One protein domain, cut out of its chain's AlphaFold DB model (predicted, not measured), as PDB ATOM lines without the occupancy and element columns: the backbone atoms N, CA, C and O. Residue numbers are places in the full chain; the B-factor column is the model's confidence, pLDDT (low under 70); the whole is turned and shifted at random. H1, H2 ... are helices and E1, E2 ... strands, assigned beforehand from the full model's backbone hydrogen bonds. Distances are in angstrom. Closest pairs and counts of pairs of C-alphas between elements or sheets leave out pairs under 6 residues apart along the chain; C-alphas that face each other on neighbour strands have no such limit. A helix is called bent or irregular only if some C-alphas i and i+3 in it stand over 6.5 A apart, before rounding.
ATOM      1  N   GLY A  41      19.040  -1.197   6.101       86.62
ATOM      2  CA  GLY A  41      20.011  -0.126   5.901       86.62
ATOM      3  C   GLY A  41      21.248  -0.293   6.780       86.62
ATOM      4  O   GLY A  41      22.353  -0.099   6.294       86.62
ATOM      5  N   ASP A  42      21.098  -0.716   8.035       90.19
ATOM      6  CA  ASP A  42      22.238  -0.857   8.954       90.19
ATOM      7  C   ASP A  42      23.227  -1.921   8.466       90.19
ATOM      8  O   ASP A  42      24.437  -1.752   8.589       90.19
ATOM      9  N   ASN A  43      22.700  -2.976   7.842       86.44
ATOM     10  CA  ASN A  43      23.467  -4.056   7.223       86.44
ATOM     11  C   ASN A  43      24.378  -3.571   6.080       86.44
ATOM     12  O   ASN A  43      25.459  -4.112   5.879       86.44
ATOM     13  N   LEU A  44      23.960  -2.536   5.349       90.12
ATOM     14  CA  LEU A  44      24.722  -1.955   4.237       90.12
ATOM     15  C   LEU A  44      25.599  -0.776   4.678       90.12
ATOM     16  O   LEU A  44      26.476  -0.329   3.935       90.12
ATOM     17  N   LEU A  45      25.344  -0.231   5.870       92.75
ATOM     18  CA  LEU A  45      25.943   1.019   6.313       92.75
ATOM     19  C   LEU A  45      27.450   0.885   6.530       92.75
ATOM     20  O   LEU A  45      28.192   1.778   6.131       92.75
ATOM     21  N   TYR A  46      27.922  -0.224   7.100       90.31
ATOM     22  CA  TYR A  46      29.351  -0.408   7.367       90.31
ATOM     23  C   TYR A  46      30.185  -0.408   6.079       90.31
ATOM     24  O   TYR A  46      31.117   0.386   5.940       90.31
ATOM     25  N   GLU A  47      29.795  -1.227   5.101       88.81
ATOM     26  CA  GLU A  47      30.467  -1.302   3.801       88.81
ATOM     27  C   GLU A  47      30.410   0.043   3.065       88.81
ATOM     28  O   GLU A  47      31.414   0.513   2.528       88.81
ATOM     29  N   PHE A  48      29.256   0.718   3.098       92.12
ATOM     30  CA  PHE A  48      29.130   2.055   2.531       92.12
ATOM     31  C   PHE A  48      30.117   3.043   3.160       92.12
ATOM     32  O   PHE A  48      30.748   3.808   2.431       92.12
ATOM     33  N   LEU A  49      30.256   3.050   4.488       92.19
ATOM     34  CA  LEU A  49      31.149   3.973   5.187       92.19
ATOM     35  C   LEU A  49      32.623   3.671   4.898       92.19
ATOM     36  O   LEU A  49      33.383   4.611   4.667       92.19
ATOM     37  N   ILE A  50      33.020   2.396   4.827       88.31
ATOM     38  CA  ILE A  50      34.376   1.998   4.407       88.31
ATOM     39  C   ILE A  50      34.662   2.495   2.992       88.31
ATOM     40  O   ILE A  50      35.658   3.179   2.768       88.31
ATOM     41  N   ASN A  51      33.752   2.249   2.051       87.81
ATOM     42  CA  ASN A  51      33.912   2.673   0.659       87.81
ATOM     43  C   ASN A  51      33.915   4.203   0.483       87.81
ATOM     44  O   ASN A  51      34.211   4.706  -0.599       87.81
ATOM     45  N   ASN A  52      33.578   4.952   1.535       86.25
ATOM     46  CA  ASN A  52      33.539   6.408   1.553       86.25
ATOM     47  C   ASN A  52      34.485   7.029   2.593       86.25
ATOM     48  O   ASN A  52      34.392   8.232   2.844       86.25
ATOM     49  N   CYS A  53      35.386   6.253   3.205       81.31
ATOM     50  CA  CYS A  53      36.307   6.781   4.215       81.31
ATOM     51  C   CYS A  53      37.458   7.593   3.595       81.31
ATOM     52  O   CYS A  53      37.935   8.561   4.193       81.31
ATOM     53  N   GLU A  54      37.850   7.264   2.365       78.94
ATOM     54  CA  GLU A  54      38.813   8.028   1.581       78.94
ATOM     55  C   GLU A  54      38.093   9.154   0.834       78.94
ATOM     56  O   GLU A  54      37.485   8.955  -0.217       78.94
ATOM     57  N   LYS A  55      38.120  10.364   1.403       69.50
ATOM     58  CA  LYS A  55      37.515  11.547   0.779       69.50
ATOM     59  C   LYS A  55      38.558  12.415   0.083       69.50
ATOM     60  O   LYS A  55      39.567  12.794   0.679       69.50
ATOM     61  N   LEU A  56      38.253  12.780  -1.162       79.12
ATOM     62  CA  LEU A  56      38.969  13.811  -1.902       79.12
ATOM     63  C   LEU A  56      38.488  15.186  -1.440       79.12
ATOM     64  O   LEU A  56      37.297  15.502  -1.494       79.12
ATOM     65  N   PHE A  57      39.427  16.006  -0.981       86.88
ATOM     66  CA  PHE A  57      39.139  17.370  -0.556       86.88
ATOM     67  C   PHE A  57      39.243  18.327  -1.735       86.88
ATOM     68  O   PHE A  57      40.207  18.314  -2.501       86.88
ATOM     69  N   ARG A  58      38.266  19.223  -1.831       90.12
ATOM     70  CA  ARG A  58      38.290  20.378  -2.721       90.12
ATOM     71  C   ARG A  58      38.672  21.605  -1.901       90.12
ATOM     72  O   ARG A  58      38.000  21.965  -0.932       90.12
ATOM     73  N   PHE A  59      39.780  22.237  -2.274       88.94
ATOM     74  CA  PHE A  59      40.296  23.425  -1.601       88.94
ATOM     75  C   PHE A  59      39.864  24.681  -2.354       88.94
ATOM     76  O   PHE A  59      40.428  25.039  -3.384       88.94
ATOM     77  N   ASN A  60      38.864  25.368  -1.805       89.00
ATOM     78  CA  ASN A  60      38.261  26.572  -2.376       89.00
ATOM     79  C   ASN A  60      38.876  27.856  -1.785       89.00
ATOM     80  O   ASN A  60      38.210  28.886  -1.673       89.00
ATOM     81  N   MET A  61      40.150  27.797  -1.392       87.81
ATOM     82  CA  MET A  61      40.919  28.909  -0.832       87.81
ATOM     83  C   MET A  61      42.396  28.835  -1.228       87.81
ATOM     84  O   MET A  61      42.909  27.768  -1.568       87.81
ATOM     85  N   GLU A  62      43.098  29.961  -1.114       83.75
ATOM     86  CA  GLU A  62      44.550  30.027  -1.294       83.75
ATOM     87  C   GLU A  62      45.275  29.383  -0.093       83.75
ATOM     88  O   GLU A  62      45.124  29.819   1.049       83.75
ATOM     89  N   LEU A  63      46.070  28.336  -0.346       68.19
ATOM     90  CA  LEU A  63      46.655  27.469   0.693       68.19
ATOM     91  C   LEU A  63      47.928  28.020   1.364       68.19
ATOM     92  O   LEU A  63      48.373  27.482   2.375       68.19
ATOM     93  N   SER A  64      48.535  29.069   0.805       66.31
ATOM     94  CA  SER A  64      49.851  29.584   1.212       66.31
ATOM     95  C   SER A  64      49.801  30.759   2.197       66.31
ATOM     96  O   SER A  64      50.845  31.290   2.578       66.31
ATOM     97  N   LEU A  65      48.607  31.198   2.610       62.88
ATOM     98  CA  LEU A  65      48.433  32.441   3.359       62.88
ATOM     99  C   LEU A  65      48.302  32.229   4.874       62.88
ATOM    100  O   LEU A  65      47.653  31.296   5.347       62.88
ATOM    101  N   LYS A  66      48.846  33.191   5.639       68.88
ATOM    102  CA  LYS A  66      48.606  33.360   7.090       68.88
ATOM    103  C   LYS A  66      47.159  33.757   7.417       68.88
ATOM    104  O   LYS A  66      46.776  33.781   8.581       68.88
ATOM    105  N   THR A  67      46.365  34.091   6.404       74.19
ATOM    106  CA  THR A  67      44.963  34.497   6.514       74.19
ATOM    107  C   THR A  67      44.098  33.657   5.581       74.19
ATOM    108  O   THR A  67      44.578  33.109   4.591       74.19
ATOM    109  N   ILE A  68      42.806  33.550   5.887       83.00
ATOM    110  CA  ILE A  68      41.860  32.834   5.029       83.00
ATOM    111  C   ILE A  68      41.458  33.725   3.862       83.00
ATOM    112  O   ILE A  68      40.885  34.796   4.063       83.00
ATOM    113  N   LYS A  69      41.707  33.246   2.642       87.94
ATOM    114  CA  LYS A  69      41.307  33.917   1.405       87.94
ATOM    115  C   LYS A  69      40.584  32.931   0.480       87.94
ATOM    116  O   LYS A  69      41.242  32.134  -0.188       87.94
ATOM    117  N   PRO A  70      39.239  32.935   0.472       91.50
ATOM    118  CA  PRO A  70      38.453  32.084  -0.414       91.50
ATOM    119  C   PRO A  70      38.658  32.468  -1.883       91.50
ATOM    120  O   PRO A  70      38.729  33.655  -2.201       91.50
ATOM    121  N   ASN A  71      38.668  31.477  -2.777       89.81
ATOM    122  CA  ASN A  71      38.762  31.693  -4.226       89.81
ATOM    123  C   ASN A  71      37.524  32.429  -4.761       89.81
ATOM    124  O   ASN A  71      37.615  33.252  -5.667       89.81
ATOM    125  N   LEU A  72      36.355  32.133  -4.180       92.75
ATOM    126  CA  LEU A  72      35.083  32.748  -4.527       92.75
ATOM    127  C   LEU A  72      34.302  33.079  -3.254       92.75
ATOM    128  O   LEU A  72      34.226  32.269  -2.333       92.75
ATOM    129  N   MET A  73      33.707  34.270  -3.209       93.12
ATOM    130  CA  MET A  73      32.883  34.726  -2.091       93.12
ATOM    131  C   MET A  73      31.513  35.188  -2.566       93.12
ATOM    132  O   MET A  73      31.393  35.909  -3.557       93.12
ATOM    133  N   TYR A  74      30.490  34.847  -1.791       94.06
ATOM    134  CA  TYR A  74      29.092  35.103  -2.106       94.06
ATOM    135  C   TYR A  74      28.523  36.193  -1.198       94.06
ATOM    136  O   TYR A  74      28.827  36.253  -0.002       94.06
ATOM    137  N   ASN A  75      27.689  37.068  -1.762       91.44
ATOM    138  CA  ASN A  75      26.894  37.991  -0.957       91.44
ATOM    139  C   ASN A  75      25.735  37.219  -0.320       91.44
ATOM    140  O   ASN A  75      25.146  36.350  -0.958       91.44
ATOM    141  N   ILE A  76      25.396  37.562   0.921       88.38
ATOM    142  CA  ILE A  76      24.265  36.961   1.629       88.38
ATOM    143  C   ILE A  76      23.168  38.007   1.887       88.38
ATOM    144  O   ILE A  76      23.491  39.182   2.081       88.38
ATOM    145  N   PRO A  77      21.877  37.616   1.895       83.94
ATOM    146  CA  PRO A  77      21.355  36.272   1.600       83.94
ATOM    147  C   PRO A  77      21.599  35.840   0.142       83.94
ATOM    148  O   PRO A  77      21.631  36.683  -0.753       83.94
ATOM    149  N   LEU A  78      21.751  34.529  -0.092       78.50
ATOM    150  CA  LEU A  78      21.926  33.939  -1.427       78.50
ATOM    151  C   LEU A  78      20.617  34.053  -2.228       78.50
ATOM    152  O   LEU A  78      19.834  33.110  -2.308       78.50
ATOM    153  N   LYS A  79      20.320  35.223  -2.791       68.56
ATOM    154  CA  LYS A  79      19.140  35.406  -3.647       68.56
ATOM    155  C   LYS A  79      19.392  34.728  -5.000       68.56
ATOM    156  O   LYS A  79      20.122  35.273  -5.817       68.56
ATOM    157  N   TYR A  80      18.835  33.527  -5.199       64.62
ATOM    158  CA  TYR A  80      18.905  32.700  -6.425       64.62
ATOM    159  C   TYR A  80      20.313  32.361  -6.948       64.62
ATOM    160  O   TYR A  80      20.470  31.834  -8.048       64.62
ATOM    161  N   GLN A  81      21.356  32.639  -6.168       75.81
ATOM    162  CA  GLN A  81      22.730  32.431  -6.593       75.81
ATOM    163  C   GLN A  81      23.124  30.960  -6.438       75.81
ATOM    164  O   GLN A  81      23.093  30.414  -5.333       75.81
ATOM    165  N   LYS A  82      23.550  30.322  -7.536       82.38
ATOM    166  CA  LYS A  82      24.174  28.995  -7.476       82.38
ATOM    167  C   LYS A  82      25.526  29.112  -6.774       82.38
ATOM    168  O   LYS A  82      26.384  29.891  -7.183       82.38
ATOM    169  N   VAL A  83      25.703  28.318  -5.726       86.19
ATOM    170  CA  VAL A  83      26.945  28.240  -4.954       86.19
ATOM    171  C   VAL A  83      27.680  26.971  -5.344       86.19
ATOM    172  O   VAL A  83      27.145  25.875  -5.157       86.19
ATOM    173  N   ILE A  84      28.899  27.127  -5.856       87.38
ATOM    174  CA  ILE A  84      29.848  26.029  -6.065       87.38
ATOM    175  C   ILE A  84      30.093  25.355  -4.716       87.38
ATOM    176  O   ILE A  84      30.395  26.033  -3.734       87.38
ATOM    177  N   ASP A  85      29.907  24.039  -4.676       88.19
ATOM    178  CA  ASP A  85      30.007  23.206  -3.475       88.19
ATOM    179  C   ASP A  85      29.089  23.624  -2.315       88.19
ATOM    180  O   ASP A  85      29.340  23.294  -1.159       88.19
ATOM    181  N   GLY A  86      27.989  24.331  -2.600       86.56
ATOM    182  CA  GLY A  86      27.036  24.719  -1.560       86.56
ATOM    183  C   GLY A  86      26.429  23.513  -0.836       86.56
ATOM    184  O   GLY A  86      26.280  23.551   0.377       86.56
ATOM    185  N   ASP A  87      26.130  22.436  -1.560       89.06
ATOM    186  CA  ASP A  87      25.489  21.231  -1.007       89.06
ATOM    187  C   ASP A  87      26.500  20.216  -0.440       89.06
ATOM    188  O   ASP A  87      26.130  19.157   0.062       89.06
ATOM    189  N   CYS A  88      27.794  20.539  -0.514       93.12
ATOM    190  CA  CYS A  88      28.867  19.695  -0.008       93.12
ATOM    191  C   CYS A  88      29.029  19.825   1.511       93.12
ATOM    192  O   CYS A  88      28.643  20.826   2.128       93.12
ATOM    193  N   SER A  89      29.666  18.814   2.099       94.25
ATOM    194  CA  SER A  89      30.186  18.877   3.461       94.25
ATOM    195  C   SER A  89      31.486  19.663   3.499       94.25
ATOM    196  O   SER A  89      32.200  19.745   2.500       94.25
ATOM    197  N   GLY A  90      31.823  20.213   4.662       94.56
ATOM    198  CA  GLY A  90      33.125  20.818   4.885       94.56
ATOM    199  C   GLY A  90      33.097  22.072   5.740       94.56
ATOM    200  O   GLY A  90      32.249  22.263   6.616       94.56
ATOM    201  N   ILE A  91      34.077  22.928   5.477       95.06
ATOM    202  CA  ILE A  91      34.326  24.180   6.172       95.06
ATOM    203  C   ILE A  91      33.847  25.346   5.321       95.06
ATOM    204  O   ILE A  91      34.133  25.424   4.127       95.06
ATOM    205  N   TYR A  92      33.199  26.305   5.970       96.31
ATOM    206  CA  TYR A  92      32.842  27.594   5.399       96.31
ATOM    207  C   TYR A  92      33.353  28.737   6.276       96.31
ATOM    208  O   TYR A  92      33.667  28.555   7.455       96.31
ATOM    209  N   CYS A  93      33.389  29.942   5.719       95.88
ATOM    210  CA  CYS A  93      33.681  31.154   6.464       95.88
ATOM    211  C   CYS A  93      32.702  32.290   6.154       95.88
ATOM    212  O   CYS A  93      32.047  32.314   5.112       95.88
ATOM    213  N   PHE A  94      32.625  33.237   7.085       96.56
ATOM    214  CA  PHE A  94      32.089  34.578   6.886       96.56
ATOM    215  C   PHE A  94      33.236  35.577   6.971       96.56
ATOM    216  O   PHE A  94      34.046  35.462   7.888       96.56
ATOM    217  N   ILE A  95      33.286  36.565   6.078       95.44
ATOM    218  CA  ILE A  95      34.304  37.626   6.080       95.44
ATOM    219  C   ILE A  95      33.610  38.986   5.990       95.44
ATOM    220  O   ILE A  95      32.816  39.226   5.078       95.44
ATOM    221  N   HIS A  96      33.903  39.871   6.939       95.31
ATOM    222  CA  HIS A  96      33.436  41.252   6.940       95.31
ATOM    223  C   HIS A  96      34.175  42.068   5.875       95.31
ATOM    224  O   HIS A  96      35.405  42.048   5.813       95.31
ATOM    225  N   LYS A  97      33.421  42.773   5.026       93.44
ATOM    226  CA  LYS A  97      33.926  43.419   3.804       93.44
ATOM    227  C   LYS A  97      34.961  44.506   4.086       93.44
ATOM    228  O   LYS A  97      35.899  44.641   3.313       93.44
ATOM    229  N   GLU A  98      34.786  45.255   5.171       92.38
ATOM    230  CA  GLU A  98      35.631  46.416   5.478       92.38
ATOM    231  C   GLU A  98      36.793  46.061   6.405       92.38
ATOM    232  O   GLU A  98      37.933  46.434   6.157       92.38
ATOM    233  N   THR A  99      36.518  45.311   7.473       92.06
ATOM    234  CA  THR A  99      37.527  45.020   8.508       92.06
ATOM    235  C   THR A  99      38.349  43.773   8.208       92.06
ATOM    236  O   THR A  99      39.334  43.511   8.893       92.06
ATOM    237  N   GLY A 100      37.904  42.932   7.268       91.25
ATOM    238  CA  GLY A 100      38.479  41.607   7.034       91.25
ATOM    239  C   GLY A 100      38.276  40.628   8.196       91.25
ATOM    240  O   GLY A 100      38.761  39.502   8.128       91.25
ATOM    241  N   SER A 101      37.565  41.016   9.263       92.25
ATOM    242  CA  SER A 101      37.269  40.131  10.393       92.25
ATOM    243  C   SER A 101      36.423  38.959   9.919       92.25
ATOM    244  O   SER A 101      35.447  39.144   9.193       92.25
ATOM    245  N   TYR A 102      36.777  37.752  10.344       93.31
ATOM    246  CA  TYR A 102      36.154  36.547   9.826       93.31
ATOM    247  C   TYR A 102      35.795  35.551  10.916       93.31
ATOM    248  O   TYR A 102      36.325  35.577  12.033       93.31
ATOM    249  N   GLY A 103      34.853  34.682  10.563       93.75
ATOM    250  CA  GLY A 103      34.468  33.527  11.351       93.75
ATOM    251  C   GLY A 103      34.413  32.277  10.493       93.75
ATOM    252  O   GLY A 103      34.072  32.349   9.318       93.75
ATOM    253  N   ILE A 104      34.747  31.136  11.080       94.00
ATOM    254  CA  ILE A 104      34.779  29.829  10.424       94.00
ATOM    255  C   ILE A 104      33.717  28.935  11.058       94.00
ATOM    256  O   ILE A 104      33.460  29.020  12.259       94.00
ATOM    257  N   GLY A 105      33.102  28.068  10.267       94.12
ATOM    258  CA  GLY A 105      32.256  26.996  10.766       94.12
ATOM    259  C   GLY A 105      32.369  25.757   9.895       94.12
ATOM    260  O   GLY A 105      32.915  25.810   8.796       94.12
ATOM    261  N   SER A 106      31.828  24.643  10.376       94.19
ATOM    262  CA  SER A 106      31.750  23.401   9.608       94.19
ATOM    263  C   SER A 106      30.339  22.820   9.547       94.19
ATOM    264  O   SER A 106      29.494  23.112  10.408       94.19
ATOM    265  N   ALA A 107      30.066  22.036   8.501       93.31
ATOM    266  CA  ALA A 107      28.746  21.491   8.208       93.31
ATOM    267  C   ALA A 107      28.792  20.202   7.375       93.31
ATOM    268  O   ALA A 107      29.702  20.007   6.578       93.31
ATOM    269  N   ILE A 108      27.744  19.377   7.496       91.75
ATOM    270  CA  ILE A 108      27.447  18.300   6.533       91.75
ATOM    271  C   ILE A 108      26.929  18.887   5.203       91.75
ATOM    272  O   ILE A 108      27.193  18.346   4.139       91.75
ATOM    273  N   SER A 109      26.234  20.022   5.256       92.75
ATOM    274  CA  SER A 109      25.787  20.785   4.087       92.75
ATOM    275  C   SER A 109      26.058  22.262   4.347       92.75
ATOM    276  O   SER A 109      25.475  22.866   5.257       92.75
ATOM    277  N   CYS A 110      26.991  22.848   3.595       93.19
ATOM    278  CA  CYS A 110      27.362  24.255   3.743       93.19
ATOM    279  C   CYS A 110      26.164  25.193   3.500       93.19
ATOM    280  O   CYS A 110      26.007  26.185   4.216       93.19
ATOM    281  N   ARG A 111      25.293  24.865   2.541       89.38
ATOM    282  CA  ARG A 111      24.099  25.638   2.184       89.38
ATOM    283  C   ARG A 111      23.039  25.570   3.277       89.38
ATOM    284  O   ARG A 111      22.578  26.624   3.711       89.38
ATOM    285  N   ASP A 112      22.712  24.381   3.778       88.38
ATOM    286  CA  ASP A 112      21.743  24.245   4.879       88.38
ATOM    287  C   ASP A 112      22.236  24.969   6.124       88.38
ATOM    288  O   ASP A 112      21.492  25.674   6.812       88.38
ATOM    289  N   ARG A 113      23.545  24.888   6.372       90.62
ATOM    290  CA  ARG A 113      24.152  25.608   7.478       90.62
ATOM    291  C   ARG A 113      24.112  27.123   7.296       90.62
ATOM    292  O   ARG A 113      23.956  27.846   8.282       90.62
ATOM    293  N   LEU A 114      24.226  27.625   6.071       92.31
ATOM    294  CA  LEU A 114      24.012  29.041   5.808       92.31
ATOM    295  C   LEU A 114      22.557  29.445   6.075       92.31
ATOM    296  O   LEU A 114      22.344  30.475   6.710       92.31
ATOM    297  N   TYR A 115      21.562  28.645   5.674       87.25
ATOM    298  CA  TYR A 115      20.157  28.922   6.005       87.25
ATOM    299  C   TYR A 115      19.925  28.999   7.520       87.25
ATOM    300  O   TYR A 115      19.244  29.907   8.002       87.25
ATOM    301  N   ASP A 116      20.569  28.129   8.297       82.56
ATOM    302  CA  ASP A 116      20.570  28.202   9.761       82.56
ATOM    303  C   ASP A 116      21.143  29.519  10.306       82.56
ATOM    304  O   ASP A 116      20.593  30.114  11.243       82.56
ATOM    305  N   HIS A 117      22.240  29.994   9.716       87.62
ATOM    306  CA  HIS A 117      22.811  31.297  10.044       87.62
ATOM    307  C   HIS A 117      21.859  32.437   9.678       87.62
ATOM    308  O   HIS A 117      21.658  33.342  10.487       87.62
ATOM    309  N   MET A 118      21.207  32.376   8.514       86.62
ATOM    310  CA  MET A 118      20.215  33.371   8.101       86.62
ATOM    311  C   MET A 118      19.042  33.440   9.082       86.62
ATOM    312  O   MET A 118      18.692  34.523   9.544       86.62
ATOM    313  N   ASN A 119      18.509  32.292   9.502       69.50
ATOM    314  CA  ASN A 119      17.478  32.226  10.538       69.50
ATOM    315  C   ASN A 119      17.934  32.851  11.866       69.50
ATOM    316  O   ASN A 119      17.142  33.487  12.561       69.50
ATOM    317  N   SER A 120      19.212  32.712  12.218       73.50
ATOM    318  CA  SER A 120      19.781  33.348  13.411       73.50
ATOM    319  C   SER A 120      19.897  34.869  13.238       73.50
ATOM    320  O   SER A 120      19.528  35.624  14.138       73.50
ATOM    321  N   PHE A 121      20.326  35.347  12.064       73.94
ATOM    322  CA  PHE A 121      20.361  36.775  11.739       73.94
ATOM    323  C   PHE A 121      18.973  37.428  11.803       73.94
ATOM    324  O   PHE A 121      18.829  38.481  12.426       73.94
ATOM    325  N   TYR A 122      17.952  36.768  11.249       74.94
ATOM    326  CA  TYR A 122      16.559  37.232  11.267       74.94
ATOM    327  C   TYR A 122      15.862  37.079  12.628       74.94
ATOM    328  O   TYR A 122      14.735  37.533  12.800       74.94
ATOM    329  N   GLY A 123      16.524  36.481  13.624       65.94
ATOM    330  CA  GLY A 123      15.975  36.327  14.974       65.94
ATOM    331  C   GLY A 123      14.986  35.169  15.131       65.94
ATOM    332  O   GLY A 123      14.298  35.094  16.145       65.94
ATOM    333  N   HIS A 124      14.932  34.244  14.173       56.62
ATOM    334  CA  HIS A 124      14.159  33.001  14.276       56.62
ATOM    335  C   HIS A 124      14.884  31.915  15.089       56.62
ATOM    336  O   HIS A 124      14.269  30.932  15.499       56.62
ATOM    337  N   ARG A 125      16.194  32.075  15.325       66.00
ATOM    338  CA  ARG A 125      17.028  31.183  16.144       66.00
ATOM    339  C   ARG A 125      17.942  31.981  17.072       66.00
ATOM    340  O   ARG A 125      18.147  33.181  16.887       66.00
ATOM    341  N   LEU A 126      18.498  31.291  18.072       72.56
ATOM    342  CA  LEU A 126      19.487  31.857  18.989       72.56
ATOM    343  C   LEU A 126      20.681  32.427  18.217       72.56
ATOM    344  O   LEU A 126      21.277  31.753  17.376       72.56
ATOM    345  N   LYS A 127      21.041  33.665  18.549       80.19
ATOM    346  CA  LYS A 127      22.208  34.341  17.993       80.19
ATOM    347  C   LYS A 127      23.475  33.866  18.700       80.19
ATOM    348  O   LYS A 127      23.468  33.440  19.850       80.19
ATOM    349  N   SER A 128      24.572  33.922  17.964       82.81
ATOM    350  CA  SER A 128      25.930  33.732  18.478       82.81
ATOM    351  C   SER A 128      26.688  35.045  18.334       82.81
ATOM    352  O   SER A 128      26.230  35.927  17.606       82.81
ATOM    353  N   ARG A 129      27.881  35.137  18.933       86.56
ATOM    354  CA  ARG A 129      28.767  36.303  18.804       86.56
ATOM    355  C   ARG A 129      28.950  36.764  17.356       86.56
ATOM    356  O   ARG A 129      28.877  37.957  17.102       86.56
ATOM    357  N   LEU A 130      29.144  35.836  16.411       91.44
ATOM    358  CA  LEU A 130      29.240  36.164  14.985       91.44
ATOM    359  C   LEU A 130      28.015  36.958  14.513       91.44
ATOM    360  O   LEU A 130      28.166  37.979  13.854       91.44
ATOM    361  N   HIS A 131      26.811  36.521  14.882       90.50
ATOM    362  CA  HIS A 131      25.575  37.172  14.460       90.50
ATOM    363  C   HIS A 131      25.404  38.550  15.102       90.50
ATOM    364  O   HIS A 131      25.067  39.509  14.418       90.50
ATOM    365  N   GLU A 132      25.636  38.645  16.411       90.31
ATOM    366  CA  GLU A 132      25.521  39.897  17.165       90.31
ATOM    367  C   GLU A 132      26.522  40.938  16.671       90.31
ATOM    368  O   GLU A 132      26.152  42.081  16.416       90.31
ATOM    369  N   TRP A 133      27.773  40.520  16.465       93.06
ATOM    370  CA  TRP A 133      28.833  41.395  15.986       93.06
ATOM    371  C   TRP A 133      28.533  41.916  14.580       93.06
ATOM    372  O   TRP A 133      28.606  43.118  14.355       93.06
ATOM    373  N   VAL A 134      28.129  41.049  13.649       89.75
ATOM    374  CA  VAL A 134      27.789  41.460  12.276       89.75
ATOM    375  C   VAL A 134      26.595  42.417  12.256       89.75
ATOM    376  O   VAL A 134      26.631  43.425  11.559       89.75
ATOM    377  N   LEU A 135      25.556  42.161  13.059       87.44
ATOM    378  CA  LEU A 135      24.406  43.067  13.156       87.44
ATOM    379  C   LEU A 135      24.785  44.450  13.708       87.44
ATOM    380  O   LEU A 135      24.217  45.443  13.267       87.44
ATOM    381  N   ALA A 136      25.752  44.517  14.623       88.31
ATOM    382  CA  ALA A 136      26.272  45.775  15.155       88.31
ATOM    383  C   ALA A 136      27.254  46.494  14.206       88.31
ATOM    384  O   ALA A 136      27.485  47.686  14.370       88.31
ATOM    385  N   ASN A 137      27.823  45.793  13.218       87.50
ATOM    386  CA  ASN A 137      28.865  46.304  12.322       87.50
ATOM    387  C   ASN A 137      28.408  46.216  10.856       87.50
ATOM    388  O   ASN A 137      28.911  45.416  10.073       87.50
ATOM    389  N   GLY A 138      27.404  47.014  10.486       81.69
ATOM    390  CA  GLY A 138      26.951  47.153   9.091       81.69
ATOM    391  C   GLY A 138      25.911  46.127   8.615       81.69
ATOM    392  O   GLY A 138      25.472  46.183   7.463       81.69
ATOM    393  N   GLY A 139      25.469  45.218   9.487       89.56
ATOM    394  CA  GLY A 139      24.369  44.292   9.210       89.56
ATOM    395  C   GLY A 139      24.742  43.130   8.288       89.56
ATOM    396  O   GLY A 139      25.889  42.917   7.925       89.56
ATOM    397  N   ILE A 140      23.750  42.338   7.873       88.50
ATOM    398  CA  ILE A 140      23.969  41.138   7.038       88.50
ATOM    399  C   ILE A 140      24.694  41.484   5.722       88.50
ATOM    400  O   ILE A 140      25.515  40.713   5.232       88.50
ATOM    401  N   SER A 141      24.425  42.665   5.160       90.69
ATOM    402  CA  SER A 141      25.045  43.151   3.926       90.69
ATOM    403  C   SER A 141      26.543  43.438   4.045       90.69
ATOM    404  O   SER A 141      27.209  43.518   3.008       90.69
ATOM    405  N   SER A 142      27.087  43.591   5.256       91.00
ATOM    406  CA  SER A 142      28.507  43.890   5.477       91.00
ATOM    407  C   SER A 142      29.401  42.648   5.465       91.00
ATOM    408  O   SER A 142      30.625  42.770   5.448       91.00
ATOM    409  N   VAL A 143      28.825  41.446   5.394       94.62
ATOM    410  CA  VAL A 143      29.573  40.186   5.325       94.62
ATOM    411  C   VAL A 143      29.387  39.466   3.996       94.62
ATOM    412  O   VAL A 143      28.368  39.583   3.313       94.62
ATOM    413  N   LYS A 144      30.407  38.696   3.623       95.50
ATOM    414  CA  LYS A 144      30.342  37.676   2.576       95.50
ATOM    415  C   LYS A 144      30.526  36.297   3.187       95.50
ATOM    416  O   LYS A 144      31.068  36.176   4.282       95.50
ATOM    417  N   TRP A 145      30.087  35.273   2.472       96.19
ATOM    418  CA  TRP A 145      30.187  33.879   2.889       96.19
ATOM    419  C   TRP A 145      30.811  33.022   1.784       96.19
ATOM    420  O   TRP A 145      30.619  33.316   0.603       96.19
ATOM    421  N   ALA A 146      31.552  31.977   2.153       95.38
ATOM    422  CA  ALA A 146      32.143  31.035   1.204       95.38
ATOM    423  C   ALA A 146      32.408  29.655   1.832       95.38
ATOM    424  O   ALA A 146      32.928  29.603   2.949       95.38
ATOM    425  N   PRO A 147      32.147  28.542   1.124       95.88
ATOM    426  CA  PRO A 147      32.807  27.264   1.387       95.88
ATOM    427  C   PRO A 147      34.308  27.378   1.072       95.88
ATOM    428  O   PRO A 147      34.670  27.940   0.041       95.88
ATOM    429  N   ILE A 148      35.182  26.858   1.939       93.50
ATOM    430  CA  ILE A 148      36.649  26.995   1.807       93.50
ATOM    431  C   ILE A 148      37.392  25.661   1.713       93.50
ATOM    432  O   ILE A 148      38.403  25.574   1.021       93.50
ATOM    433  N   ILE A 149      36.883  24.610   2.354       92.94
ATOM    434  CA  ILE A 149      37.367  23.235   2.190       92.94
ATOM    435  C   ILE A 149      36.126  22.366   2.128       92.94
ATOM    436  O   ILE A 149      35.367  22.361   3.093       92.94
ATOM    437  N   THR A 150      35.897  21.665   1.028       94.19
ATOM    438  CA  THR A 150      34.679  20.876   0.828       94.19
ATOM    439  C   THR A 150      35.004  19.444   0.429       94.19
ATOM    440  O   THR A 150      36.089  19.140  -0.062       94.19
ATOM    441  N   TYR A 151      34.067  18.545   0.690       92.75
ATOM    442  CA  TYR A 151      34.083  17.154   0.259       92.75
ATOM    443  C   TYR A 151      32.638  16.671   0.118       92.75
ATOM    444  O   TYR A 151      31.692  17.372   0.495       92.75
ATOM    445  N   ASP A 152      32.448  15.494  -0.465       91.38
ATOM    446  CA  ASP A 152      31.103  15.023  -0.777       91.38
ATOM    447  C   ASP A 152      30.266  14.776   0.483       91.38
ATOM    448  O   ASP A 152      30.751  14.293   1.511       91.38
ATOM    449  N   ASN A 153      28.984  15.134   0.400       92.25
ATOM    450  CA  ASN A 153      28.039  14.981   1.494       92.25
ATOM    451  C   ASN A 153      27.589  13.523   1.601       92.25
ATOM    452  O   ASN A 153      26.619  13.112   0.970       92.25
ATOM    453  N   ILE A 154      28.281  12.752   2.437       91.50
ATOM    454  CA  ILE A 154      28.063  11.303   2.558       91.50
ATOM    455  C   ILE A 154      26.650  10.947   3.012       91.50
ATOM    456  O   ILE A 154      26.138   9.883   2.684       91.50
ATOM    457  N   VAL A 155      26.030  11.828   3.804       91.31
ATOM    458  CA  VAL A 155      24.680  11.610   4.318       91.31
ATOM    459  C   VAL A 155      23.715  11.678   3.144       91.31
ATOM    460  O   VAL A 155      22.873  10.804   2.970       91.31
ATOM    461  N   GLN A 156      23.892  12.676   2.280       89.94
ATOM    462  CA  GLN A 156      23.123  12.792   1.052       89.94
ATOM    463  C   GLN A 156      23.451  11.675   0.050       89.94
ATOM    464  O   GLN A 156      22.539  11.137  -0.567       89.94
ATOM    465  N   GLU A 157      24.717  11.269  -0.084       90.69
ATOM    466  CA  GLU A 157      25.107  10.125  -0.924       90.69
ATOM    467  C   GLU A 157      24.429   8.828  -0.478       90.69
ATOM    468  O   GLU A 157      23.935   8.081  -1.326       90.69
ATOM    469  N   TRP A 158      24.371   8.580   0.835       91.25
ATOM    470  CA  TRP A 158      23.654   7.445   1.406       91.25
ATOM    471  C   TRP A 158      22.187   7.483   1.002       91.25
ATOM    472  O   TRP A 158      21.696   6.531   0.401       91.25
ATOM    473  N   TYR A 159      21.493   8.591   1.278       86.00
ATOM    474  CA  TYR A 159      20.069   8.692   0.972       86.00
ATOM    475  C   TYR A 159      19.782   8.663  -0.528       86.00
ATOM    476  O   TYR A 159      18.730   8.181  -0.908       86.00
ATOM    477  N   ASN A 160      20.703   9.089  -1.392       81.12
ATOM    478  CA  ASN A 160      20.523   8.974  -2.840       81.12
ATOM    479  C   ASN A 160      20.680   7.526  -3.337       81.12
ATOM    480  O   ASN A 160      19.923   7.090  -4.202       81.12
ATOM    481  N   LYS A 161      21.660   6.777  -2.813       82.12
ATOM    482  CA  LYS A 161      21.956   5.401  -3.258       82.12
ATOM    483  C   LYS A 161      21.075   4.348  -2.582       82.12
ATOM    484  O   LYS A 161      20.712   3.362  -3.210       82.12
ATOM    485  N   ASN A 162      20.723   4.573  -1.319       81.25
ATOM    486  CA  ASN A 162      20.085   3.603  -0.431       81.25
ATOM    487  C   ASN A 162      18.714   4.084   0.078       81.25
ATOM    488  O   ASN A 162      18.279   3.655   1.143       81.25
ATOM    489  N   TYR A 163      18.016   4.955  -0.667       73.19
ATOM    490  CA  TYR A 163      16.724   5.539  -0.255       73.19
ATOM    491  C   TYR A 163      15.662   4.501   0.149       73.19
ATOM    492  O   TYR A 163      14.784   4.802   0.952       73.19
ATOM    493  N   ALA A 164      15.728   3.290  -0.414       68.00
ATOM    494  CA  ALA A 164      14.781   2.209  -0.154       68.00
ATOM    495  C   ALA A 164      15.054   1.444   1.155       68.00
ATOM    496  O   ALA A 164      14.237   0.616   1.562       68.00
ATOM    497  N   PHE A 165      16.193   1.683   1.814       78.62
ATOM    498  CA  PHE A 165      16.608   0.946   3.000       78.62
ATOM    499  C   PHE A 165      16.508   1.817   4.253       78.62
ATOM    500  O   PHE A 165      17.167   2.848   4.383       78.62
ATOM    501  N   SER A 166      15.699   1.371   5.211       80.88
ATOM    502  CA  SER A 166      15.574   2.022   6.513       80.88
ATOM    503  C   SER A 166      16.831   1.802   7.352       80.88
ATOM    504  O   SER A 166      17.252   0.655   7.535       80.88
ATOM    505  N   LEU A 167      17.373   2.885   7.904       86.25
ATOM    506  CA  LEU A 167      18.331   2.841   9.007       86.25
ATOM    507  C   LEU A 167      17.588   2.754  10.343       86.25
ATOM    508  O   LEU A 167      16.497   3.320  10.482       86.25
ATOM    509  N   SER A 168      18.200   2.114  11.336       89.69
ATOM    510  CA  SER A 168      17.821   2.367  12.727       89.69
ATOM    511  C   SER A 168      18.149   3.816  13.098       89.69
ATOM    512  O   SER A 168      18.949   4.502  12.448       89.69
ATOM    513  N   LYS A 169      17.563   4.304  14.190       86.56
ATOM    514  CA  LYS A 169      17.953   5.578  14.804       86.56
ATOM    515  C   LYS A 169      19.443   5.597  15.130       86.56
ATOM    516  O   LYS A 169      20.100   6.619  14.922       86.56
ATOM    517  N   GLY A 170      19.965   4.460  15.589       90.94
ATOM    518  CA  GLY A 170      21.387   4.247  15.801       90.94
ATOM    519  C   GLY A 170      22.182   4.420  14.504       90.94
ATOM    520  O   GLY A 170      23.034   5.305  14.416       90.94
ATOM    521  N   GLY A 171      21.832   3.672  13.454       92.69
ATOM    522  CA  GLY A 171      22.459   3.752  12.131       92.69
ATOM    523  C   GLY A 171      22.476   5.170  11.548       92.69
ATOM    524  O   GLY A 171      23.496   5.636  11.038       92.69
ATOM    525  N   ALA A 172      21.392   5.926  11.709       90.88
ATOM    526  CA  ALA A 172      21.330   7.314  11.260       90.88
ATOM    527  C   ALA A 172      22.288   8.246  12.015       90.88
ATOM    528  O   ALA A 172      22.928   9.108  11.403       90.88
ATOM    529  N   LYS A 173      22.428   8.069  13.334       92.00
ATOM    530  CA  LYS A 173      23.410   8.812  14.137       92.00
ATOM    531  C   LYS A 173      24.840   8.424  13.785       92.00
ATOM    532  O   LYS A 173      25.699   9.300  13.771       92.00
ATOM    533  N   ILE A 174      25.094   7.155  13.459       94.56
ATOM    534  CA  ILE A 174      26.402   6.691  12.974       94.56
ATOM    535  C   ILE A 174      26.753   7.401  11.663       94.56
ATOM    536  O   ILE A 174      27.808   8.030  11.567       94.56
ATOM    537  N   LEU A 175      25.838   7.388  10.689       94.00
ATOM    538  CA  LEU A 175      26.001   8.079   9.409       94.00
ATOM    539  C   LEU A 175      26.234   9.590   9.599       94.00
ATOM    540  O   LEU A 175      27.137  10.171   8.993       94.00
ATOM    541  N   GLN A 176      25.455  10.232  10.476       91.88
ATOM    542  CA  GLN A 176      25.614  11.647  10.808       91.88
ATOM    543  C   GLN A 176      26.965  11.932  11.480       91.88
ATOM    544  O   GLN A 176      27.646  12.888  11.103       91.88
ATOM    545  N   GLY A 177      27.350  11.123  12.469       92.06
ATOM    546  CA  GLY A 177      28.609  11.247  13.197       92.06
ATOM    547  C   GLY A 177      29.803  11.132  12.260       92.06
ATOM    548  O   GLY A 177      30.653  12.023  12.236       92.06
ATOM    549  N   PHE A 178      29.808  10.112  11.400       92.38
ATOM    550  CA  PHE A 178      30.836   9.939  10.379       92.38
ATOM    551  C   PHE A 178      30.905  11.157   9.442       92.38
ATOM    552  O   PHE A 178      31.988  11.695   9.204       92.38
ATOM    553  N   GLY A 179      29.759  11.666   8.971       90.50
ATOM    554  CA  GLY A 179      29.703  12.834   8.084       90.50
ATOM    555  C   GLY A 179      30.226  14.127   8.723       90.50
ATOM    556  O   GLY A 179      30.848  14.951   8.047       90.50
ATOM    557  N   GLN A 180      30.016  14.301  10.032       90.94
ATOM    558  CA  GLN A 180      30.494  15.465  10.788       90.94
ATOM    559  C   GLN A 180      31.979  15.375  11.145       90.94
ATOM    560  O   GLN A 180      32.655  16.404  11.184       90.94
ATOM    561  N   TYR A 181      32.485  14.178  11.429       91.00
ATOM    562  CA  TYR A 181      33.762  13.983  12.111       91.00
ATOM    563  C   TYR A 181      34.947  14.661  11.403       91.00
ATOM    564  O   TYR A 181      35.655  15.468  12.012       91.00
ATOM    565  N   VAL A 182      35.108  14.432  10.096       88.75
ATOM    566  CA  VAL A 182      36.198  15.019   9.291       88.75
ATOM    567  C   VAL A 182      36.135  16.550   9.290       88.75
ATOM    568  O   VAL A 182      37.129  17.227   9.558       88.75
ATOM    569  N   SER A 183      34.942  17.103   9.065       91.38
ATOM    570  CA  SER A 183      34.674  18.543   9.129       91.38
ATOM    571  C   SER A 183      35.057  19.160  10.480       91.38
ATOM    572  O   SER A 183      35.560  20.278  10.530       91.38
ATOM    573  N   ARG A 184      34.877  18.438  11.589       91.81
ATOM    574  CA  ARG A 184      35.205  18.939  12.933       91.81
ATOM    575  C   ARG A 184      36.703  18.942  13.215       91.81
ATOM    576  O   ARG A 184      37.194  19.895  13.817       91.81
ATOM    577  N   ILE A 185      37.437  17.938  12.732       88.62
ATOM    578  CA  ILE A 185      38.908  17.923  12.799       88.62
ATOM    579  C   ILE A 185      39.482  19.096  12.002       88.62
ATOM    580  O   ILE A 185      40.334  19.832  12.499       88.62
ATOM    581  N   LEU A 186      38.984  19.296  10.780       89.19
ATOM    582  CA  LEU A 186      39.406  20.398   9.919       89.19
ATOM    583  C   LEU A 186      39.098  21.762  10.545       89.19
ATOM    584  O   LEU A 186      39.965  22.633  10.575       89.19
ATOM    585  N   GLU A 187      37.893  21.939  11.097       91.38
ATOM    586  CA  GLU A 187      37.509  23.157  11.816       91.38
ATOM    587  C   GLU A 187      38.475  23.441  12.970       91.38
ATOM    588  O   GLU A 187      38.904  24.580  13.143       91.38
ATOM    589  N   GLN A 188      38.880  22.406  13.711       88.50
ATOM    590  CA  GLN A 188      39.827  22.535  14.815       88.50
ATOM    591  C   GLN A 188      41.209  22.973  14.341       88.50
ATOM    592  O   GLN A 188      41.758  23.929  14.888       88.50
ATOM    593  N   GLY A 189      41.747  22.319  13.307       86.38
ATOM    594  CA  GLY A 189      43.036  22.699  12.725       86.38
ATOM    595  C   GLY A 189      43.030  24.155  12.254       86.38
ATOM    596  O   GLY A 189      43.954  24.914  12.549       86.38
ATOM    597  N   LEU A 190      41.946  24.583  11.600       87.88
ATOM    598  CA  LEU A 190      41.791  25.960  11.137       87.88
ATOM    599  C   LEU A 190      41.630  26.959  12.284       87.88
ATOM    600  O   LEU A 190      42.230  28.027  12.233       87.88
ATOM    601  N   TYR A 191      40.868  26.633  13.328       87.94
ATOM    602  CA  TYR A 191      40.728  27.497  14.501       87.94
ATOM    603  C   TYR A 191      42.083  27.742  15.161       87.94
ATOM    604  O   TYR A 191      42.428  28.889  15.437       87.94
ATOM    605  N   THR A 192      42.862  26.680  15.375       83.50
ATOM    606  CA  THR A 192      44.182  26.787  15.999       83.50
ATOM    607  C   THR A 192      45.152  27.587  15.141       83.50
ATOM    608  O   THR A 192      45.838  28.458  15.675       83.50
ATOM    609  N   ASN A 193      45.182  27.326  13.834       85.19
ATOM    610  CA  ASN A 193      46.112  27.978  12.918       85.19
ATOM    611  C   ASN A 193      45.772  29.457  12.671       85.19
ATOM    612  O   ASN A 193      46.665  30.298  12.646       85.19
ATOM    613  N   TYR A 194      44.489  29.778  12.486       86.62
ATOM    614  CA  TYR A 194      44.052  31.089  11.999       86.62
ATOM    615  C   TYR A 194      43.457  32.005  13.077       86.62
ATOM    616  O   TYR A 194      43.412  33.216  12.878       86.62
ATOM    617  N   GLN A 195      43.023  31.467  14.222       87.69
ATOM    618  CA  GLN A 195      42.450  32.240  15.337       87.69
ATOM    619  C   GLN A 195      41.329  33.215  14.896       87.69
ATOM    620  O   GLN A 195      41.426  34.426  15.115       87.69
ATOM    621  N   PRO A 196      40.252  32.722  14.249       89.94
ATOM    622  CA  PRO A 196      39.214  33.575  13.673       89.94
ATOM    623  C   PRO A 196      38.515  34.443  14.729       89.94
ATOM    624  O   PRO A 196      37.839  33.940  15.630       89.94
ATOM    625  N   TYR A 197      38.628  35.767  14.582       90.38
ATOM    626  CA  TYR A 197      38.137  36.758  15.547       90.38
ATOM    627  C   TYR A 197      36.653  36.584  15.917       90.38
ATOM    628  O   TYR A 197      36.278  36.735  17.083       90.38
ATOM    629  N   LEU A 198      35.797  36.229  14.951       90.38
ATOM    630  CA  LEU A 198      34.354  36.075  15.186       90.38
ATOM    631  C   LEU A 198      33.980  34.762  15.902       90.38
ATOM    632  O   LEU A 198      32.830  34.607  16.318       90.38
ATOM    633  N   ASN A 199      34.931  33.842  16.097       90.00
ATOM    634  CA  ASN A 199      34.754  32.609  16.874       90.00
ATOM    635  C   ASN A 199      35.369  32.683  18.279       90.00
ATOM    636  O   ASN A 199      35.170  31.760  19.073       90.00
ATOM    637  N   ILE A 200      36.110  33.747  18.599       83.12
ATOM    638  CA  ILE A 200      36.735  33.936  19.910       83.12
ATOM    639  C   ILE A 200      35.715  34.557  20.861       83.12
ATOM    640  O   ILE A 200      35.179  35.625  20.588       83.12
ATOM    641  N   ASN A 201      35.458  33.923  22.003       75.44
ATOM    642  CA  ASN A 201      34.655  34.486  23.085       75.44
ATOM    643  C   ASN A 201      35.500  34.575  24.361       75.44
ATOM    644  O   ASN A 201      36.145  33.599  24.733       75.44
ATOM    645  N   ASN A 202      35.520  35.734  25.028       75.12
ATOM    646  CA  ASN A 202      36.356  35.984  26.214       75.12
ATOM    647  C   ASN A 202      37.831  35.559  26.031       75.12
ATOM    648  O   ASN A 202      38.386  34.846  26.865       75.12
ATOM    649  N   ASN A 203      38.447  35.962  24.913       75.06
ATOM    650  CA  ASN A 203      39.830  35.623  24.533       75.06
ATOM    651  C   ASN A 203      40.123  34.118  24.399       75.06
ATOM    652  O   ASN A 203      41.285  33.717  24.371       75.06
ATOM    653  N   LYS A 204      39.091  33.275  24.290       78.94
ATOM    654  CA  LYS A 204      39.227  31.839  24.040       78.94
ATOM    655  C   LYS A 204      38.483  31.449  22.774       78.94
ATOM    656  O   LYS A 204      37.371  31.916  22.525       78.94
ATOM    657  N   LEU A 205      39.090  30.579  21.975       77.06
ATOM    658  CA  LEU A 205      38.395  29.951  20.859       77.06
ATOM    659  C   LEU A 205      37.202  29.155  21.378       77.06
ATOM    660  O   LEU A 205      37.281  28.490  22.412       77.06
ATOM    661  N   LYS A 206      36.093  29.228  20.646       77.75
ATOM    662  CA  LYS A 206      34.929  28.403  20.936       77.75
ATOM    663  C   LYS A 206      35.303  26.923  20.853       77.75
ATOM    664  O   LYS A 206      35.905  26.477  19.880       77.75
ATOM    665  N   ASP A 207      34.858  26.171  21.852       78.56
ATOM    666  CA  ASP A 207      34.933  24.719  21.840       78.56
ATOM    667  C   ASP A 207      34.181  24.126  20.644       78.56
ATOM    668  O   ASP A 207      33.013  24.445  20.393       78.56
ATOM    669  N   ILE A 208      34.849  23.219  19.935       83.62
ATOM    670  CA  ILE A 208      34.248  22.477  18.831       83.62
ATOM    671  C   ILE A 208      33.466  21.300  19.402       83.62
ATOM    672  O   ILE A 208      33.988  20.471  20.150       83.62
ATOM    673  N   ILE A 209      32.189  21.249  19.042       84.94
ATOM    674  CA  ILE A 209      31.290  20.149  19.378       84.94
ATOM    675  C   ILE A 209      31.379  19.148  18.231       84.94
ATOM    676  O   ILE A 209      30.920  19.451  17.132       84.94
ATOM    677  N   PHE A 210      31.987  17.987  18.480       85.81
ATOM    678  CA  PHE A 210      32.168  16.956  17.456       85.81
ATOM    679  C   PHE A 210      30.835  16.337  17.036       85.81
ATOM    680  O   PHE A 210      30.503  16.374  15.854       85.81
ATOM    681  N   PHE A 211      30.046  15.882  18.011       83.94
ATOM    682  CA  PHE A 211      28.709  15.332  17.803       83.94
ATOM    683  C   PHE A 211      27.692  16.151  18.587       83.94
ATOM    684  O   PHE A 211      27.847  16.382  19.786       83.94
ATOM    685  N   ASN A 212      26.657  16.632  17.903       74.88
ATOM    686  CA  ASN A 212      25.587  17.436  18.497       74.88
ATOM    687  C   ASN A 212      24.359  16.596  18.887       74.88
ATOM    688  O   ASN A 212      23.247  17.122  18.937       74.88
ATOM    689  N   PHE A 213      24.566  15.307  19.151       78.81
ATOM    690  CA  PHE A 213      23.553  14.345  19.565       78.81
ATOM    691  C   PHE A 213      24.073  13.505  20.737       78.81
ATOM    692  O   PHE A 213      25.278  13.321  20.897       78.81
ATOM    693  N   ALA A 214      23.155  12.999  21.559       78.25
ATOM    694  CA  ALA A 214      23.459  11.941  22.518       78.25
ATOM    695  C   ALA A 214      23.421  10.584  21.802       78.25
ATOM    696  O   ALA A 214      22.635  10.421  20.868       78.25
ATOM    697  N   TRP A 215      24.246   9.634  22.234       79.62
ATOM    698  CA  TRP A 215      24.297   8.276  21.696       79.62
ATOM    699  C   TRP A 215      23.913   7.259  22.770       79.62
ATOM    700  O   TRP A 215      24.384   7.370  23.903       79.62
ATOM    701  N   ASP A 216      23.107   6.270  22.390       82.94
ATOM    702  CA  ASP A 216      22.847   5.064  23.172       82.94
ATOM    703  C   ASP A 216      22.833   3.847  22.232       82.94
ATOM    704  O   ASP A 216      22.160   3.854  21.203       82.94
ATOM    705  N   ALA A 217      23.565   2.790  22.593       86.94
ATOM    706  CA  ALA A 217      23.631   1.553  21.819       86.94
ATOM    707  C   ALA A 217      22.252   0.897  21.635       86.94
ATOM    708  O   ALA A 217      22.021   0.235  20.623       86.94
ATOM    709  N   SER A 218      21.312   1.118  22.564       86.12
ATOM    710  CA  SER A 218      19.935   0.624  22.431       86.12
ATOM    711  C   SER A 218      19.224   1.176  21.185       86.12
ATOM    712  O   SER A 218      18.326   0.528  20.643       86.12
ATOM    713  N   GLU A 219      19.657   2.328  20.662       86.62
ATOM    714  CA  GLU A 219      19.077   2.971  19.480       86.62
ATOM    715  C   GLU A 219      19.342   2.204  18.179       86.62
ATOM    716  O   GLU A 219      18.645   2.441  17.195       86.62
ATOM    717  N   MET A 220      20.276   1.244  18.177       88.44
ATOM    718  CA  MET A 220      20.475   0.299  17.064       88.44
ATOM    719  C   MET A 220      19.270  -0.622  16.842       88.44
ATOM    720  O   MET A 220      19.084  -1.161  15.757       88.44
ATOM    721  N   SER A 221      18.435  -0.796  17.868       85.06
ATOM    722  CA  SER A 221      17.188  -1.566  17.788       85.06
ATOM    723  C   SER A 221      15.948  -0.691  17.574       85.06
ATOM    724  O   SER A 221      14.843  -1.208  17.418       85.06
ATOM    725  N   GLN A 222      16.114   0.633  17.559       80.75
ATOM    726  CA  GLN A 222      15.018   1.588  17.431       80.75
ATOM    727  C   GLN A 222      14.893   2.037  15.976       80.75
ATOM    728  O   GLN A 222      15.890   2.365  15.336       80.75
TER     729      GLN A 222
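This is residues 41 to 222 of the 489 residues of an uncharacterized protein of Ceratocystis cacaofunesta (UniProt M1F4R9). A strongly twisted three-stranded sheet has H5b along one face and H3 over the opposite face; toward the other end H1, H4 and H6 gather round H5a, the other arm of the bent helix H5. The 182 printed residues include six named helices and three named strands, in the order H1 E1 E2 H2 H3 E3 H4 H5 H6; the class is mixed, and the sheet, E2 E1 E3, is antiparallel throughout. The whole is compact, radius of gyration of the C-alphas 17.3 A, spanning 52 by 34 by 32 A.

H1, residues 41 to 50, begins at C-alpha 41 (20.011, -0.126, 5.901) and is only just irregular, C-alphas 43 and 46 being 6.9 A apart. E1, residues 89 to 96, is 22.9 A long; E2 is residues 102 to 107, H2 110 to 121 and H3 129 to 136. E3, residues 143 to 151, is 24.0 A long, and H4 is residues 154 to 161. H5, residues 169 to 194, assigned as one helix by its hydrogen bonds, is bent, C-alphas 179 and 182 being 7.0 A apart; its arms are H5a, 169 to 179, and H5b, 182 to 194, 18.1 A long. H6, residues 217 to 221, ends at C-alpha 221 (17.188, -1.566, 17.788).

E1 and E2 form a hairpin, with N 92 and O 105 2.9 A apart; between E1 and E3, N 93 and O 146 are 2.8 A apart. E2, H2 H3, E3 make a split strand-helix-strand unit, E1 between its strands, with a right-handed crossover. H5b runs along the strands over E2 and E1, height 8.9 A, closest C-alphas Gly 90 and Ser 183, 5.1 A; H3 is on the opposite face. H2 only grazes the sheet and touches H3, closest C-alphas Phe 121 and His 131, 5.9 A, with residues 117 to 121 alone. H5a touches H1, H4 and H6, closest C-alphas Asp 42 and Gly 171, 5.6 A, Ile 154 and Gly 179, 6.0 A, and Gly 170 and Met 220, 4.2 A. Every O i to N i+4 pair is within hydrogen-bond range in H2, H3, H4, H5a and H5b, but 4 of 6 in H1 and 0 of 1 in H6, where 2 of 2 O i to N i+3 pairs are.

The C-alphas farthest apart, Glu 98 and Ser 221, are 52.9 A apart. The printed part has no cut; the links H1 to E1 and H5 to H6 are long. Twelve residues are under pLDDT 70, among them 63 to 66 and 123 to 125.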